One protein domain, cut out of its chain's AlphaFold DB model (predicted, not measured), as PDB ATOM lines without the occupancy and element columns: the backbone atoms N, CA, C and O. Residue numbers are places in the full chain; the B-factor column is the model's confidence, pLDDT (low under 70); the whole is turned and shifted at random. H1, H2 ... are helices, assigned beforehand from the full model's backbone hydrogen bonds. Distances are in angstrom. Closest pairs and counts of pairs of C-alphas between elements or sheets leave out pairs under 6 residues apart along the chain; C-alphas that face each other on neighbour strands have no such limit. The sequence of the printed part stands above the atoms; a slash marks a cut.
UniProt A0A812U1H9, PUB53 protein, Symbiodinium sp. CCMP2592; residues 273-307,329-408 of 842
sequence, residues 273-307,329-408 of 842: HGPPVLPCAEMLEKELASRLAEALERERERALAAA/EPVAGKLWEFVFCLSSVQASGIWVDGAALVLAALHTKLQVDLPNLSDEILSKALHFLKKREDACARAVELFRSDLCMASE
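This is residues 273 to 307 and 329 to 408 of the 842 residues of the protein "PUB53 protein" of Symbiodinium sp. CCMP2592 (UniProt A0A812U1H9). Long helix H1 runs along one side of a body of four shorter helices, and its residues 278 to 280 and 300 to 307 stick out. Hairpin H2-H3 runs nearly along H1, with H3 at the core; H4 and H5 cross H3, and H5 reaches H1. The printed part has 115 residues, five named helices, H1 to H5, and no named strand: all helix, compact, radius of gyration of the C-alphas 14.1 A, spanning 49 by 27 by 26 A.

H1, residues 278 to 307, touches H2, residues 329 to 345, at a shallow tilt of 18 degrees, opposite ways, with residues 289 to 296 alone; the closest C-alphas, Leu 296 and Val 331, are 5.9 A apart. H3, residues 349 to 362, touches H4, residues 375 to 386, at a steep tilt of 55 degrees; the closest C-alphas, Ala 356 and Ala 381, are 4.3 A apart. Among the other pairs that touch are H5, residues 388 to 399, and H1; their closest C-alphas, those of Ser 290 and Phe 399, are 4.1 A apart. Every O i to N i+4 pair is within hydrogen-bond range in H2, H3, H4 and H5, and 24 of 26 in H1.

H1, 43.9 A long, begins at C-alpha 278 (-129.463, 47.191, 1.662); H5 ends at C-alpha 399 (-127.018, 61.191, -11.409). H2 measures 24.1 A and H3 20.2 A.

Residues 308 to 328 are not printed; C-alphas 307 and 329 are 16.8 A apart. The link H3 to H4 is long, 12 residues. Residues 273 to 279, 307, 345 to 348 and 406 to 408 have pLDDT under 70.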
ATOM      1  N   HIS A 273    -130.426  50.920   7.710       66.38
ATOM      2  CA  HIS A 273    -129.381  50.067   8.282       66.38
ATOM      3  C   HIS A 273    -129.888  48.637   8.555       66.38
ATOM      4  O   HIS A 273    -130.846  48.435   9.296       66.38
ATOM      5  N   GLY A 274    -129.204  47.633   7.982       57.84
ATOM      6  CA  GLY A 274    -129.470  46.195   8.172       57.84
ATOM      7  C   GLY A 274    -130.178  45.497   6.988       57.84
ATOM      8  O   GLY A 274    -130.862  46.145   6.198       57.84
ATOM      9  N   PRO A 275    -130.022  44.169   6.806       44.88
ATOM     10  CA  PRO A 275    -130.798  43.405   5.822       44.88
ATOM     11  C   PRO A 275    -132.259  43.268   6.295       44.88
ATOM     12  O   PRO A 275    -132.464  42.933   7.462       44.88
ATOM     13  N   PRO A 276    -133.281  43.508   5.443       49.56
ATOM     14  CA  PRO A 276    -133.294  43.496   3.970       49.56
ATOM     15  C   PRO A 276    -133.167  44.875   3.281       49.56
ATOM     16  O   PRO A 276    -133.412  44.972   2.084       49.56
ATOM     17  N   VAL A 277    -132.780  45.936   3.995       60.31
ATOM     18  CA  VAL A 277    -132.862  47.339   3.529       60.31
ATOM     19  C   VAL A 277    -131.693  47.759   2.612       60.31
ATOM     20  O   VAL A 277    -131.737  48.804   1.969       60.31
ATOM     21  N   LEU A 278    -130.662  46.919   2.475       61.53
ATOM     22  CA  LEU A 278    -129.463  47.191   1.662       61.53
ATOM     23  C   LEU A 278    -129.744  47.593   0.193       61.53
ATOM     24  O   LEU A 278    -129.155  48.577  -0.248       61.53
ATOM     25  N   PRO A 279    -130.649  46.936  -0.567       64.19
ATOM     26  CA  PRO A 279    -130.977  47.358  -1.937       64.19
ATOM     27  C   PRO A 279    -131.679  48.724  -2.000       64.19
ATOM     28  O   PRO A 279    -131.561  49.452  -2.982       64.19
ATOM     29  N   CYS A 280    -132.392  49.093  -0.934       71.19
ATOM     30  CA  CYS A 280    -133.139  50.346  -0.840       71.19
ATOM     31  C   CYS A 280    -132.201  51.526  -0.558       71.19
ATOM     32  O   CYS A 280    -132.425  52.627  -1.061       71.19
ATOM     33  N   ALA A 281    -131.128  51.286   0.204       73.38
ATOM     34  CA  ALA A 281    -130.088  52.276   0.477       73.38
ATOM     35  C   ALA A 281    -129.425  52.766  -0.820       73.38
ATOM     36  O   ALA A 281    -129.322  53.971  -1.020       73.38
ATOM     37  N   GLU A 282    -129.086  51.863  -1.747       75.81
ATOM     38  CA  GLU A 282    -128.492  52.240  -3.040       75.81
ATOM     39  C   GLU A 282    -129.442  53.119  -3.877       75.81
ATOM     40  O   GLU A 282    -129.022  54.105  -4.485       75.81
ATOM     41  N   MET A 283    -130.745  52.805  -3.891       76.00
ATOM     42  CA  MET A 283    -131.747  53.615  -4.598       76.00
ATOM     43  C   MET A 283    -131.897  55.015  -3.985       76.00
ATOM     44  O   MET A 283    -132.002  56.000  -4.719       76.00
ATOM     45  N   LEU A 284    -131.881  55.113  -2.652       81.44
ATOM     46  CA  LEU A 284    -131.910  56.390  -1.934       81.44
ATOM     47  C   LEU A 284    -130.637  57.208  -2.185       81.44
ATOM     48  O   LEU A 284    -130.714  58.415  -2.401       81.44
ATOM     49  N   GLU A 285    -129.473  56.559  -2.211       82.19
ATOM     50  CA  GLU A 285    -128.194  57.201  -2.517       82.19
ATOM     51  C   GLU A 285    -128.156  57.749  -3.950       82.19
ATOM     52  O   GLU A 285    -127.724  58.885  -4.148       82.19
ATOM     53  N   LYS A 286    -128.681  57.008  -4.939       82.75
ATOM     54  CA  LYS A 286    -128.837  57.493  -6.326       82.75
ATOM     55  C   LYS A 286    -129.761  58.707  -6.416       82.75
ATOM     56  O   LYS A 286    -129.442  59.671  -7.112       82.75
ATOM     57  N   GLU A 287    -130.882  58.704  -5.692       82.62
ATOM     58  CA  GLU A 287    -131.792  59.857  -5.646       82.62
ATOM     59  C   GLU A 287    -131.121  61.083  -5.002       82.62
ATOM     60  O   GLU A 287    -131.220  62.194  -5.527       82.62
ATOM     61  N   LEU A 288    -130.375  60.896  -3.908       82.38
ATOM     62  CA  LEU A 288    -129.610  61.968  -3.259       82.38
ATOM     63  C   LEU A 288    -128.513  62.530  -4.170       82.38
ATOM     64  O   LEU A 288    -128.394  63.751  -4.305       82.38
ATOM     65  N   ALA A 289    -127.756  61.656  -4.834       84.69
ATOM     66  CA  ALA A 289    -126.737  62.042  -5.802       84.69
ATOM     67  C   ALA A 289    -127.345  62.829  -6.975       84.69
ATOM     68  O   ALA A 289    -126.807  63.868  -7.362       84.69
ATOM     69  N   SER A 290    -128.508  62.399  -7.475       85.12
ATOM     70  CA  SER A 290    -129.239  63.092  -8.544       85.12
ATOM     71  C   SER A 290    -129.695  64.492  -8.118       85.12
ATOM     72  O   SER A 290    -129.519  65.466  -8.849       85.12
ATOM     73  N   ARG A 291    -130.221  64.637  -6.894       84.88
ATOM     74  CA  ARG A 291    -130.624  65.945  -6.344       84.88
ATOM     75  C   ARG A 291    -129.438  66.906  -6.198       84.88
ATOM     76  O   ARG A 291    -129.596  68.103  -6.444       84.88
ATOM     77  N   LEU A 292    -128.262  66.400  -5.820       83.56
ATOM     78  CA  LEU A 292    -127.028  67.190  -5.728       83.56
ATOM     79  C   LEU A 292    -126.482  67.587  -7.110       83.56
ATOM     80  O   LEU A 292    -126.071  68.735  -7.286       83.56
ATOM     81  N   ALA A 293    -126.517  66.682  -8.092       84.81
ATOM     82  CA  ALA A 293    -126.101  66.967  -9.467       84.81
ATOM     83  C   ALA A 293    -126.981  68.045 -10.122       84.81
ATOM     84  O   ALA A 293    -126.476  68.999 -10.708       84.81
ATOM     85  N   GLU A 294    -128.296  67.995  -9.932       83.75
ATOM     86  CA  GLU A 294    -129.179  69.054 -10.428       83.75
ATOM     87  C   GLU A 294    -129.018  70.383  -9.689       83.75
ATOM     88  O   GLU A 294    -129.172  71.453 -10.280       83.75
ATOM     89  N   ALA A 295    -128.740  70.355  -8.381       82.81
ATOM     90  CA  ALA A 295    -128.432  71.580  -7.647       82.81
ATOM     91  C   ALA A 295    -127.204  72.275  -8.255       82.81
ATOM     92  O   ALA A 295    -127.188  73.502  -8.375       82.81
ATOM     93  N   LEU A 296    -126.219  71.490  -8.702       83.56
ATOM     94  CA  LEU A 296    -125.053  71.981  -9.424       83.56
ATOM     95  C   LEU A 296    -125.426  72.573 -10.793       83.56
ATOM     96  O   LEU A 296    -124.952  73.659 -11.129       83.56
ATOM     97  N   GLU A 297    -126.298  71.917 -11.561       82.38
ATOM     98  CA  GLU A 297    -126.801  72.445 -12.840       82.38
ATOM     99  C   GLU A 297    -127.554  73.769 -12.662       82.38
ATOM    100  O   GLU A 297    -127.273  74.738 -13.369       82.38
ATOM    101  N   ARG A 298    -128.438  73.871 -11.662       82.25
ATOM    102  CA  ARG A 298    -129.166  75.118 -11.359       82.25
ATOM    103  C   ARG A 298    -128.223  76.251 -10.971       82.25
ATOM    104  O   ARG A 298    -128.415  77.386 -11.405       82.25
ATOM    105  N   GLU A 299    -127.209  75.975 -10.152       80.88
ATOM    106  CA  GLU A 299    -126.182  76.970  -9.815       80.88
ATOM    107  C   GLU A 299    -125.369  77.382 -11.050       80.88
ATOM    108  O   GLU A 299    -125.042  78.559 -11.221       80.88
ATOM    109  N   ARG A 300    -125.112  76.449 -11.972       78.44
ATOM    110  CA  ARG A 300    -124.414  76.727 -13.231       78.44
ATOM    111  C   ARG A 300    -125.249  77.613 -14.151       78.44
ATOM    112  O   ARG A 300    -124.720  78.577 -14.703       78.44
ATOM    113  N   GLU A 301    -126.543  77.338 -14.281       81.00
ATOM    114  CA  GLU A 301    -127.479  78.176 -15.032       81.00
ATOM    115  C   GLU A 301    -127.594  79.580 -14.431       81.00
ATOM    116  O   GLU A 301    -127.561  80.569 -15.168       81.00
ATOM    117  N   ARG A 302    -127.655  79.694 -13.096       79.12
ATOM    118  CA  ARG A 302    -127.642  80.989 -12.390       79.12
ATOM    119  C   ARG A 302    -126.354  81.762 -12.649       79.12
ATOM    120  O   ARG A 302    -126.419  82.958 -12.939       79.12
ATOM    121  N   ALA A 303    -125.201  81.098 -12.592       75.62
ATOM    122  CA  ALA A 303    -123.910  81.709 -12.899       75.62
ATOM    123  C   ALA A 303    -123.835  82.178 -14.366       75.62
ATOM    124  O   ALA A 303    -123.389  83.294 -14.636       75.62
ATOM    125  N   LEU A 304    -124.345  81.380 -15.312       75.88
ATOM    126  CA  LEU A 304    -124.398  81.733 -16.734       75.88
ATOM    127  C   LEU A 304    -125.370  82.897 -17.009       75.88
ATOM    128  O   LEU A 304    -125.073  83.785 -17.810       75.88
ATOM    129  N   ALA A 305    -126.516  82.926 -16.324       75.50
ATOM    130  CA  ALA A 305    -127.489  84.012 -16.403       75.50
ATOM    131  C   ALA A 305    -126.946  85.320 -15.806       75.50
ATOM    132  O   ALA A 305    -127.202  86.392 -16.357       75.50
ATOM    133  N   ALA A 306    -126.156  85.241 -14.729       72.12
ATOM    134  CA  ALA A 306    -125.458  86.386 -14.144       72.12
ATOM    135  C   ALA A 306    -124.319  86.913 -15.041       72.12
ATOM    136  O   ALA A 306    -124.019  88.107 -15.005       72.12
ATOM    137  N   ALA A 307    -123.711  86.050 -15.864       63.56
ATOM    138  CA  ALA A 307    -122.635  86.406 -16.788       63.56
ATOM    139  C   ALA A 307    -123.114  87.064 -18.102       63.56
ATOM    140  O   ALA A 307    -122.309  87.686 -18.799       63.56
ATOM    141  N   GLU A 329    -118.233  75.905  -6.405       76.38
ATOM    142  CA  GLU A 329    -117.311  75.137  -5.554       76.38
ATOM    143  C   GLU A 329    -117.984  74.433  -4.354       76.38
ATOM    144  O   GLU A 329    -117.747  73.239  -4.173       76.38
ATOM    145  N   PRO A 330    -118.866  75.072  -3.553       78.88
ATOM    146  CA  PRO A 330    -119.476  74.413  -2.394       78.88
ATOM    147  C   PRO A 330    -120.451  73.286  -2.758       78.88
ATOM    148  O   PRO A 330    -120.599  72.340  -1.987       78.88
ATOM    149  N   VAL A 331    -121.136  73.364  -3.904       80.62
ATOM    150  CA  VAL A 331    -122.071  72.308  -4.338       80.62
ATOM    151  C   VAL A 331    -121.307  71.146  -4.968       80.62
ATOM    152  O   VAL A 331    -121.591  69.991  -4.652       80.62
ATOM    153  N   ALA A 332    -120.286  71.447  -5.777       81.25
ATOM    154  CA  ALA A 332    -119.373  70.446  -6.324       81.25
ATOM    155  C   ALA A 332    -118.642  69.676  -5.209       81.25
ATOM    156  O   ALA A 332    -118.582  68.449  -5.255       81.25
ATOM    157  N   GLY A 333    -118.165  70.382  -4.177       83.31
ATOM    158  CA  GLY A 333    -117.530  69.778  -3.005       83.31
ATOM    159  C   GLY A 333    -118.459  68.828  -2.246       83.31
ATOM    160  O   GLY A 333    -118.067  67.703  -1.962       83.31
ATOM    161  N   LYS A 334    -119.719  69.220  -2.004       84.19
ATOM    162  CA  LYS A 334    -120.714  68.345  -1.350       84.19
ATOM    163  C   LYS A 334    -121.015  67.078  -2.151       84.19
ATOM    164  O   LYS A 334    -121.139  66.007  -1.564       84.19
ATOM    165  N   LEU A 335    -121.140  67.195  -3.476       85.25
ATOM    166  CA  LEU A 335    -121.342  66.037  -4.351       85.25
ATOM    167  C   LEU A 335    -120.130  65.097  -4.301       85.25
ATOM    168  O   LEU A 335    -120.299  63.886  -4.175       85.25
ATOM    169  N   TRP A 336    -118.918  65.657  -4.348       87.50
ATOM    170  CA  TRP A 336    -117.680  64.894  -4.225       87.50
ATOM    171  C   TRP A 336    -117.569  64.179  -2.878       87.50
ATOM    172  O   TRP A 336    -117.359  62.973  -2.863       87.50
ATOM    173  N   GLU A 337    -117.756  64.878  -1.756       85.56
ATOM    174  CA  GLU A 337    -117.678  64.285  -0.414       85.56
ATOM    175  C   GLU A 337    -118.678  63.141  -0.235       85.56
ATOM    176  O   GLU A 337    -118.321  62.088   0.294       85.56
ATOM    177  N   PHE A 338    -119.910  63.321  -0.721       84.38
ATOM    178  CA  PHE A 338    -120.948  62.296  -0.664       84.38
ATOM    179  C   PHE A 338    -120.539  61.037  -1.438       84.38
ATOM    180  O   PHE A 338    -120.482  59.944  -0.875       84.38
ATOM    181  N   VAL A 339    -120.191  61.196  -2.717       85.38
ATOM    182  CA  VAL A 339    -119.856  60.072  -3.599       85.38
ATOM    183  C   VAL A 339    -118.536  59.407  -3.194       85.38
ATOM    184  O   VAL A 339    -118.429  58.181  -3.210       85.38
ATOM    185  N   PHE A 340    -117.541  60.190  -2.771       84.75
ATOM    186  CA  PHE A 340    -116.261  59.675  -2.292       84.75
ATOM    187  C   PHE A 340    -116.430  58.867  -0.999       84.75
ATOM    188  O   PHE A 340    -115.893  57.763  -0.896       84.75
ATOM    189  N   CYS A 341    -117.237  59.353  -0.049       82.88
ATOM    190  CA  CYS A 341    -117.562  58.609   1.167       82.88
ATOM    191  C   CYS A 341    -118.200  57.251   0.831       82.88
ATOM    192  O   CYS A 341    -117.719  56.215   1.293       82.88
ATOM    193  N   LEU A 342    -119.195  57.228  -0.064       80.31
ATOM    194  CA  LEU A 342    -119.841  55.986  -0.503       80.31
ATOM    195  C   LEU A 342    -118.869  55.023  -1.197       80.31
ATOM    196  O   LEU A 342    -118.891  53.827  -0.909       80.31
ATOM    197  N   SER A 343    -117.956  55.545  -2.024       78.62
ATOM    198  CA  SER A 343    -116.919  54.745  -2.692       78.62
ATOM    199  C   SER A 343    -115.936  54.078  -1.719       78.62
ATOM    200  O   SER A 343    -115.339  53.058  -2.048       78.62
ATOM    201  N   SER A 344    -115.773  54.643  -0.516       72.06
ATOM    202  CA  SER A 344    -114.876  54.118   0.522       72.06
ATOM    203  C   SER A 344    -115.549  53.121   1.474       72.06
ATOM    204  O   SER A 344    -114.870  52.283   2.067       72.06
ATOM    205  N   VAL A 345    -116.876  53.209   1.630       66.31
ATOM    206  CA  VAL A 345    -117.655  52.443   2.620       66.31
ATOM    207  C   VAL A 345    -118.315  51.204   2.007       66.31
ATOM    208  O   VAL A 345    -118.459  50.189   2.692       66.31
ATOM    209  N   GLN A 346    -118.722  51.253   0.735       58.97
ATOM    210  CA  GLN A 346    -119.456  50.165   0.089       58.97
ATOM    211  C   GLN A 346    -118.564  49.325  -0.835       58.97
ATOM    212  O   GLN A 346    -117.792  49.849  -1.626       58.97
ATOM    213  N   ALA A 347    -118.728  47.998  -0.795       48.53
ATOM    214  CA  ALA A 347    -118.058  47.064  -1.709       48.53
ATOM    215  C   ALA A 347    -118.653  47.064  -3.139       48.53
ATOM    216  O   ALA A 347    -118.268  46.239  -3.969       48.53
ATOM    217  N   SER A 348    -119.624  47.939  -3.429       57.88
ATOM    218  CA  SER A 348    -120.222  48.088  -4.754       57.88
ATOM    219  C   SER A 348    -119.341  49.001  -5.616       57.88
ATOM    220  O   SER A 348    -119.126  50.173  -5.320       57.88
ATOM    221  N   GLY A 349    -118.844  48.484  -6.744       70.31
ATOM    222  CA  GLY A 349    -118.010  49.255  -7.683       70.31
ATOM    223  C   GLY A 349    -118.719  50.442  -8.363       70.31
ATOM    224  O   GLY A 349    -118.094  51.158  -9.142       70.31
ATOM    225  N   ILE A 350    -120.006  50.654  -8.070       81.19
ATOM    226  CA  ILE A 350    -120.881  51.671  -8.665       81.19
ATOM    227  C   ILE A 350    -120.469  53.078  -8.217       81.19
ATOM    228  O   ILE A 350    -120.342  53.984  -9.039       81.19
ATOM    229  N   TRP A 351    -120.197  53.274  -6.926       86.06
ATOM    230  CA  TRP A 351    -119.789  54.589  -6.418       86.06
ATOM    231  C   TRP A 351    -118.321  54.913  -6.703       86.06
ATOM    232  O   TRP A 351    -117.953  56.084  -6.723       86.06
ATOM    233  N   VAL A 352    -117.505  53.906  -7.033       85.31
ATOM    234  CA  VAL A 352    -116.176  54.114  -7.629       85.31
ATOM    235  C   VAL A 352    -116.314  54.744  -9.022       85.31
ATOM    236  O   VAL A 352    -115.597  55.698  -9.327       85.31
ATOM    237  N   ASP A 353    -117.274  54.280  -9.837       86.44
ATOM    238  CA  ASP A 353    -117.612  54.923 -11.119       86.44
ATOM    239  C   ASP A 353    -118.149  56.340 -10.896       86.44
ATOM    240  O   ASP A 353    -117.710  57.277 -11.560       86.44
ATOM    241  N   GLY A 354    -119.041  56.519  -9.918       85.62
ATOM    242  CA  GLY A 354    -119.557  57.834  -9.536       85.62
ATOM    243  C   GLY A 354    -118.446  58.819  -9.159       85.62
ATOM    244  O   GLY A 354    -118.426  59.944  -9.658       85.62
ATOM    245  N   ALA A 355    -117.495  58.404  -8.315       87.38
ATOM    246  CA  ALA A 355    -116.381  59.252  -7.886       87.38
ATOM    247  C   ALA A 355    -115.488  59.613  -9.078       87.38
ATOM    248  O   ALA A 355    -115.134  60.775  -9.267       87.38
ATOM    249  N   ALA A 356    -115.181  58.633  -9.929       88.88
ATOM    250  CA  ALA A 356    -114.416  58.847 -11.148       88.88
ATOM    251  C   ALA A 356    -115.099  59.831 -12.118       88.88
ATOM    252  O   ALA A 356    -114.423  60.687 -12.692       88.88
ATOM    253  N   LEU A 357    -116.426  59.756 -12.272       89.19
ATOM    254  CA  LEU A 357    -117.214  60.676 -13.103       89.19
ATOM    255  C   LEU A 357    -117.214  62.103 -12.548       89.19
ATOM    256  O   LEU A 357    -116.965  63.046 -13.298       89.19
ATOM    257  N   VAL A 358    -117.439  62.267 -11.240       87.56
ATOM    258  CA  VAL A 358    -117.415  63.583 -10.579       87.56
ATOM    259  C   VAL A 358    -116.020  64.208 -10.671       87.56
ATOM    260  O   VAL A 358    -115.904  65.393 -10.992       87.56
ATOM    261  N   LEU A 359    -114.961  63.415 -10.472       87.62
ATOM    262  CA  LEU A 359    -113.575  63.862 -10.627       87.62
ATOM    263  C   LEU A 359    -113.287  64.312 -12.065       87.62
ATOM    264  O   LEU A 359    -112.722  65.383 -12.270       87.62
ATOM    265  N   ALA A 360    -113.701  63.527 -13.063       85.38
ATOM    266  CA  ALA A 360    -113.503  63.861 -14.471       85.38
ATOM    267  C   ALA A 360    -114.258  65.143 -14.879       85.38
ATOM    268  O   ALA A 360    -113.683  66.018 -15.536       85.38
ATOM    269  N   ALA A 361    -115.514  65.285 -14.445       84.19
ATOM    270  CA  ALA A 361    -116.382  66.407 -14.797       84.19
ATOM    271  C   ALA A 361    -115.998  67.718 -14.099       84.19
ATOM    272  O   ALA A 361    -116.011  68.783 -14.721       84.19
ATOM    273  N   LEU A 362    -115.642  67.658 -12.812       82.56
ATOM    274  CA  LEU A 362    -115.515  68.835 -11.947       82.56
ATOM    275  C   LEU A 362    -114.084  69.111 -11.473       82.56
ATOM    276  O   LEU A 362    -113.899  69.911 -10.560       82.56
ATOM    277  N   HIS A 363    -113.066  68.532 -12.114       81.19
ATOM    278  CA  HIS A 363    -111.651  68.711 -11.752       81.19
ATOM    279  C   HIS A 363    -111.217  70.175 -11.543       81.19
ATOM    280  O   HIS A 363    -110.443  70.454 -10.638       81.19
ATOM    281  N   THR A 364    -111.740  71.138 -12.316       78.00
ATOM    282  CA  THR A 364    -111.395  72.571 -12.151       78.00
ATOM    283  C   THR A 364    -112.033  73.239 -10.932       78.00
ATOM    284  O   THR A 364    -111.638  74.346 -10.563       78.00
ATOM    285  N   LYS A 365    -113.068  72.625 -10.352       79.50
ATOM    286  CA  LYS A 365    -113.881  73.168  -9.249       79.50
ATOM    287  C   LYS A 365    -113.712  72.391  -7.949       79.50
ATOM    288  O   LYS A 365    -114.260  72.800  -6.930       79.50
ATOM    289  N   LEU A 366    -112.968  71.291  -7.991       81.19
ATOM    290  CA  LEU A 366    -112.672  70.437  -6.856       81.19
ATOM    291  C   LEU A 366    -111.244  70.702  -6.369       81.19
ATOM    292  O   LEU A 366    -110.303  70.714  -7.155       81.19
ATOM    293  N   GLN A 367    -111.077  70.886  -5.060       75.44
ATOM    294  CA  GLN A 367    -109.763  70.875  -4.413       75.44
ATOM    295  C   GLN A 367    -109.520  69.465  -3.872       75.44
ATOM    296  O   GLN A 367    -109.960  69.140  -2.772       75.44
ATOM    297  N   VAL A 368    -108.896  68.606  -4.680       77.00
ATOM    298  CA  VAL A 368    -108.682  67.190  -4.345       77.00
ATOM    299  C   VAL A 368    -107.200  66.851  -4.401       77.00
ATOM    300  O   VAL A 368    -106.535  67.092  -5.406       77.00
ATOM    301  N   ASP A 369    -106.707  66.213  -3.340       77.81
ATOM    302  CA  ASP A 369    -105.355  65.659  -3.287       77.81
ATOM    303  C   ASP A 369    -105.283  64.355  -4.095       77.81
ATOM    304  O   ASP A 369    -105.412  63.249  -3.562       77.81
ATOM    305  N   LEU A 370    -105.040  64.485  -5.403       79.56
ATOM    306  CA  LEU A 370    -104.885  63.357  -6.334       79.56
ATOM    307  C   LEU A 370    -103.931  62.245  -5.831       79.56
ATOM    308  O   LEU A 370    -104.262  61.069  -6.009       79.56
ATOM    309  N   PRO A 371    -102.792  62.543  -5.161       76.62
ATOM    310  CA  PRO A 371    -101.867  61.515  -4.677       76.62
ATOM    311  C   PRO A 371    -102.411  60.602  -3.575       76.62
ATOM    312  O   PRO A 371    -101.770  59.591  -3.298       76.62
ATOM    313  N   ASN A 372    -103.558  60.912  -2.965       79.00
ATOM    314  CA  ASN A 372    -104.170  60.092  -1.914       79.00
ATOM    315  C   ASN A 372    -105.347  59.237  -2.420       79.00
ATOM    316  O   ASN A 372    -105.899  58.443  -1.661       79.00
ATOM    317  N   LEU A 373    -105.728  59.370  -3.694       83.75
ATOM    318  CA  LEU A 373    -106.810  58.589  -4.298       83.75
ATOM    319  C   LEU A 373    -106.362  57.173  -4.677       83.75
ATOM    320  O   LEU A 373    -105.179  56.944  -4.948       83.75
ATOM    321  N   SER A 374    -107.309  56.233  -4.736       83.69
ATOM    322  CA  SER A 374    -107.059  54.859  -5.184       83.69
ATOM    323  C   SER A 374    -106.794  54.789  -6.692       83.69
ATOM    324  O   SER A 374    -107.342  55.569  -7.475       83.69
ATOM    325  N   ASP A 375    -105.974  53.823  -7.114       80.56
ATOM    326  CA  ASP A 375    -105.653  53.617  -8.535       80.56
ATOM    327  C   ASP A 375    -106.896  53.264  -9.370       80.56
ATOM    328  O   ASP A 375    -106.975  53.603 -10.551       80.56
ATOM    329  N   GLU A 376    -107.903  52.638  -8.755       82.88
ATOM    330  CA  GLU A 376    -109.161  52.281  -9.413       82.88
ATOM    331  C   GLU A 376    -109.998  53.520  -9.782       82.88
ATOM    332  O   GLU A 376    -110.490  53.615 -10.905       82.88
ATOM    333  N   ILE A 377    -110.093  54.518  -8.892       84.69
ATOM    334  CA  ILE A 377    -110.787  55.785  -9.184       84.69
ATOM    335  C   ILE A 377    -110.033  56.556 -10.272       84.69
ATOM    336  O   ILE A 377    -110.643  57.053 -11.219       84.69
ATOM    337  N   LEU A 378    -108.703  56.639 -10.162       85.19
ATOM    338  CA  LEU A 378    -107.864  57.380 -11.109       85.19
ATOM    339  C   LEU A 378    -107.900  56.762 -12.517       85.19
ATOM    340  O   LEU A 378    -108.040  57.483 -13.507       85.19
ATOM    341  N   SER A 379    -107.818  55.433 -12.621       82.06
ATOM    342  CA  SER A 379    -107.881  54.717 -13.904       82.06
ATOM    343  C   SER A 379    -109.264  54.803 -14.554       82.06
ATOM    344  O   SER A 379    -109.355  55.035 -15.763       82.06
ATOM    345  N   LYS A 380    -110.347  54.709 -13.772       85.12
ATOM    346  CA  LYS A 380    -111.717  54.920 -14.266       85.12
ATOM    347  C   LYS A 380    -111.967  56.369 -14.682       85.12
ATOM    348  O   LYS A 380    -112.568  56.597 -15.729       85.12
ATOM    349  N   ALA A 381    -111.445  57.353 -13.948       86.56
ATOM    350  CA  ALA A 381    -111.540  58.762 -14.339       86.56
ATOM    351  C   ALA A 381    -110.815  59.012 -15.673       86.56
ATOM    352  O   ALA A 381    -111.361  59.659 -16.569       86.56
ATOM    353  N   LEU A 382    -109.627  58.422 -15.851       83.25
ATOM    354  CA  LEU A 382    -108.898  58.441 -17.121       83.25
ATOM    355  C   LEU A 382    -109.707  57.776 -18.252       83.25
ATOM    356  O   LEU A 382    -109.756  58.302 -19.366       83.25
ATOM    357  N   HIS A 383    -110.365  56.647 -17.970       84.19
ATOM    358  CA  HIS A 383    -111.227  55.949 -18.923       84.19
ATOM    359  C   HIS A 383    -112.414  56.813 -19.369       84.19
ATOM    360  O   HIS A 383    -112.638  56.957 -20.570       84.19
ATOM    361  N   PHE A 384    -113.125  57.446 -18.434       85.31
ATOM    362  CA  PHE A 384    -114.257  58.326 -18.740       85.31
ATOM    363  C   PHE A 384    -113.840  59.601 -19.487       85.31
ATOM    364  O   PHE A 384    -114.557  60.063 -20.372       85.31
ATOM    365  N   LEU A 385    -112.641  60.131 -19.218       81.12
ATOM    366  CA  LEU A 385    -112.055  61.215 -20.015       81.12
ATOM    367  C   LEU A 385    -111.656  60.768 -21.437       81.12
ATOM    368  O   LEU A 385    -111.545  61.614 -22.325       81.12
ATOM    369  N   LYS A 386    -111.422  59.466 -21.669       78.06
ATOM    370  CA  LYS A 386    -111.185  58.894 -23.009       78.06
ATOM    371  C   LYS A 386    -112.497  58.658 -23.754       78.06
ATOM    372  O   LYS A 386    -112.647  59.104 -24.887       78.06
ATOM    373  N   LYS A 387    -113.429  57.944 -23.123       83.06
ATOM    374  CA  LYS A 387    -114.720  57.547 -23.688       83.06
ATOM    375  C   LYS A 387    -115.844  58.368 -23.068       83.06
ATOM    376  O   LYS A 387    -116.530  57.929 -22.149       83.06
ATOM    377  N   ARG A 388    -116.019  59.585 -23.583       80.06
ATOM    378  CA  ARG A 388    -117.010  60.528 -23.050       80.06
ATOM    379  C   ARG A 388    -118.454  60.096 -23.269       80.06
ATOM    380  O   ARG A 388    -119.280  60.396 -22.423       80.06
ATOM    381  N   GLU A 389    -118.760  59.385 -24.351       82.12
ATOM    382  CA  GLU A 389    -120.113  58.853 -24.586       82.12
ATOM    383  C   GLU A 389    -120.504  57.855 -23.488       82.12
ATOM    384  O   GLU A 389    -121.556  58.005 -22.866       82.12
ATOM    385  N   ASP A 390    -119.599  56.925 -23.161       83.75
ATOM    386  CA  ASP A 390    -119.763  55.982 -22.048       83.75
ATOM    387  C   ASP A 390    -119.860  56.724 -20.702       83.75
ATOM    388  O   ASP A 390    -120.668  56.362 -19.844       83.75
ATOM    389  N   ALA A 391    -119.069  57.790 -20.520       85.56
ATOM    390  CA  ALA A 391    -119.113  58.626 -19.322       85.56
ATOM    391  C   ALA A 391    -120.453  59.357 -19.168       85.56
ATOM    392  O   ALA A 391    -121.021  59.353 -18.080       85.56
ATOM    393  N   CYS A 392    -120.981  59.949 -20.244       83.19
ATOM    394  CA  CYS A 392    -122.282  60.613 -20.253       83.19
ATOM    395  C   CYS A 392    -123.406  59.613 -19.968       83.19
ATOM    396  O   CYS A 392    -124.247  59.881 -19.116       83.19
ATOM    397  N   ALA A 393    -123.397  58.446 -20.622       85.00
ATOM    398  CA  ALA A 393    -124.395  57.406 -20.387       85.00
ATOM    399  C   ALA A 393    -124.389  56.942 -18.921       85.00
ATOM    400  O   ALA A 393    -125.440  56.880 -18.281       85.00
ATOM    401  N   ARG A 394    -123.198  56.695 -18.357       85.00
ATOM    402  CA  ARG A 394    -123.054  56.289 -16.954       85.00
ATOM    403  C   ARG A 394    -123.406  57.413 -15.973       85.00
ATOM    404  O   ARG A 394    -123.975  57.141 -14.920       85.00
ATOM    405  N   ALA A 395    -123.104  58.668 -16.306       86.44
ATOM    406  CA  ALA A 395    -123.489  59.822 -15.495       86.44
ATOM    407  C   ALA A 395    -125.013  60.003 -15.461       86.44
ATOM    408  O   ALA A 395    -125.575  60.180 -14.383       86.44
ATOM    409  N   VAL A 396    -125.693  59.857 -16.601       85.12
ATOM    410  CA  VAL A 396    -127.161  59.902 -16.672       85.12
ATOM    411  C   VAL A 396    -127.787  58.760 -15.868       85.12
ATOM    412  O   VAL A 396    -128.761  58.984 -15.154       85.12
ATOM    413  N   GLU A 397    -127.205  57.561 -15.907       84.31
ATOM    414  CA  GLU A 397    -127.673  56.422 -15.108       84.31
ATOM    415  C   GLU A 397    -127.573  56.677 -13.591       84.31
ATOM    416  O   GLU A 397    -128.489  56.327 -12.846       84.31
ATOM    417  N   LEU A 398    -126.473  57.279 -13.124       83.56
ATOM    418  CA  LEU A 398    -126.197  57.449 -11.689       83.56
ATOM    419  C   LEU A 398    -126.741  58.751 -11.095       83.56
ATOM    420  O   LEU A 398    -127.170  58.765  -9.942       83.56
ATOM    421  N   PHE A 399    -126.713  59.835 -11.866       84.06
ATOM    422  CA  PHE A 399    -127.018  61.191 -11.409       84.06
ATOM    423  C   PHE A 399    -128.234  61.811 -12.106       84.06
ATOM    424  O   PHE A 399    -128.606  62.931 -11.759       84.06
ATOM    425  N   ARG A 400    -128.830  61.147 -13.113       82.31
ATOM    426  CA  ARG A 400    -129.864  61.727 -14.002       82.31
ATOM    427  C   ARG A 400    -129.436  63.049 -14.660       82.31
ATOM    428  O   ARG A 400    -130.272  63.843 -15.075       82.31
ATOM    429  N   SER A 401    -128.128  63.260 -14.751       82.81
ATOM    430  CA  SER A 401    -127.459  64.452 -15.257       82.81
ATOM    431  C   SER A 401    -126.240  64.002 -16.053       82.81
ATOM    432  O   SER A 401    -125.574  63.032 -15.686       82.81
ATOM    433  N   ASP A 402    -125.925  64.711 -17.132       80.69
ATOM    434  CA  ASP A 402    -124.732  64.442 -17.938       80.69
ATOM    435  C   ASP A 402    -123.445  65.019 -17.312       80.69
ATOM    436  O   ASP A 402    -122.355  64.842 -17.866       80.69
ATOM    437  N   LEU A 403    -123.563  65.744 -16.185       81.19
ATOM    438  CA  LEU A 403    -122.499  66.522 -15.533       81.19
ATOM    439  C   LEU A 403    -121.729  67.438 -16.510       81.19
ATOM    440  O   LEU A 403    -120.604  67.863 -16.237       81.19
ATOM    441  N   CYS A 404    -122.337  67.748 -17.659       71.50
ATOM    442  CA  CYS A 404    -121.754  68.421 -18.814       71.50
ATOM    443  C   CYS A 404    -120.448  67.793 -19.330       71.50
ATOM    444  O   CYS A 404    -119.560  68.502 -19.818       71.50
ATOM    445  N   MET A 405    -120.339  66.467 -19.257       75.75
ATOM    446  CA  MET A 405    -119.193  65.711 -19.771       75.75
ATOM    447  C   MET A 405    -119.105  65.696 -21.304       75.75
ATOM    448  O   MET A 405    -118.072  65.308 -21.850       75.75
ATOM    449  N   ALA A 406    -120.147  66.157 -22.003       67.06
ATOM    450  CA  ALA A 406    -120.239  66.137 -23.461       67.06
ATOM    451  C   ALA A 406    -119.211  67.038 -24.177       67.06
ATOM    452  O   ALA A 406    -118.785  66.714 -25.285       67.06
ATOM    453  N   SER A 407    -118.789  68.160 -23.576       66.88
ATOM    454  CA  SER A 407    -117.851  69.099 -24.211       66.88
ATOM    455  C   SER A 407    -116.431  68.966 -23.664       66.88
ATOM    456  O   SER A 407    -116.204  69.128 -22.464       66.88
ATOM    457  N   GLU A 408    -115.452  68.759 -24.544       67.94
ATOM    458  CA  GLU A 408    -114.038  68.793 -24.170       67.94
ATOM    459  C   GLU A 408    -113.558  70.231 -23.933       67.94
ATOM    460  O   GLU A 408    -113.561  71.062 -24.841       67.94
TER     461      GLU A 408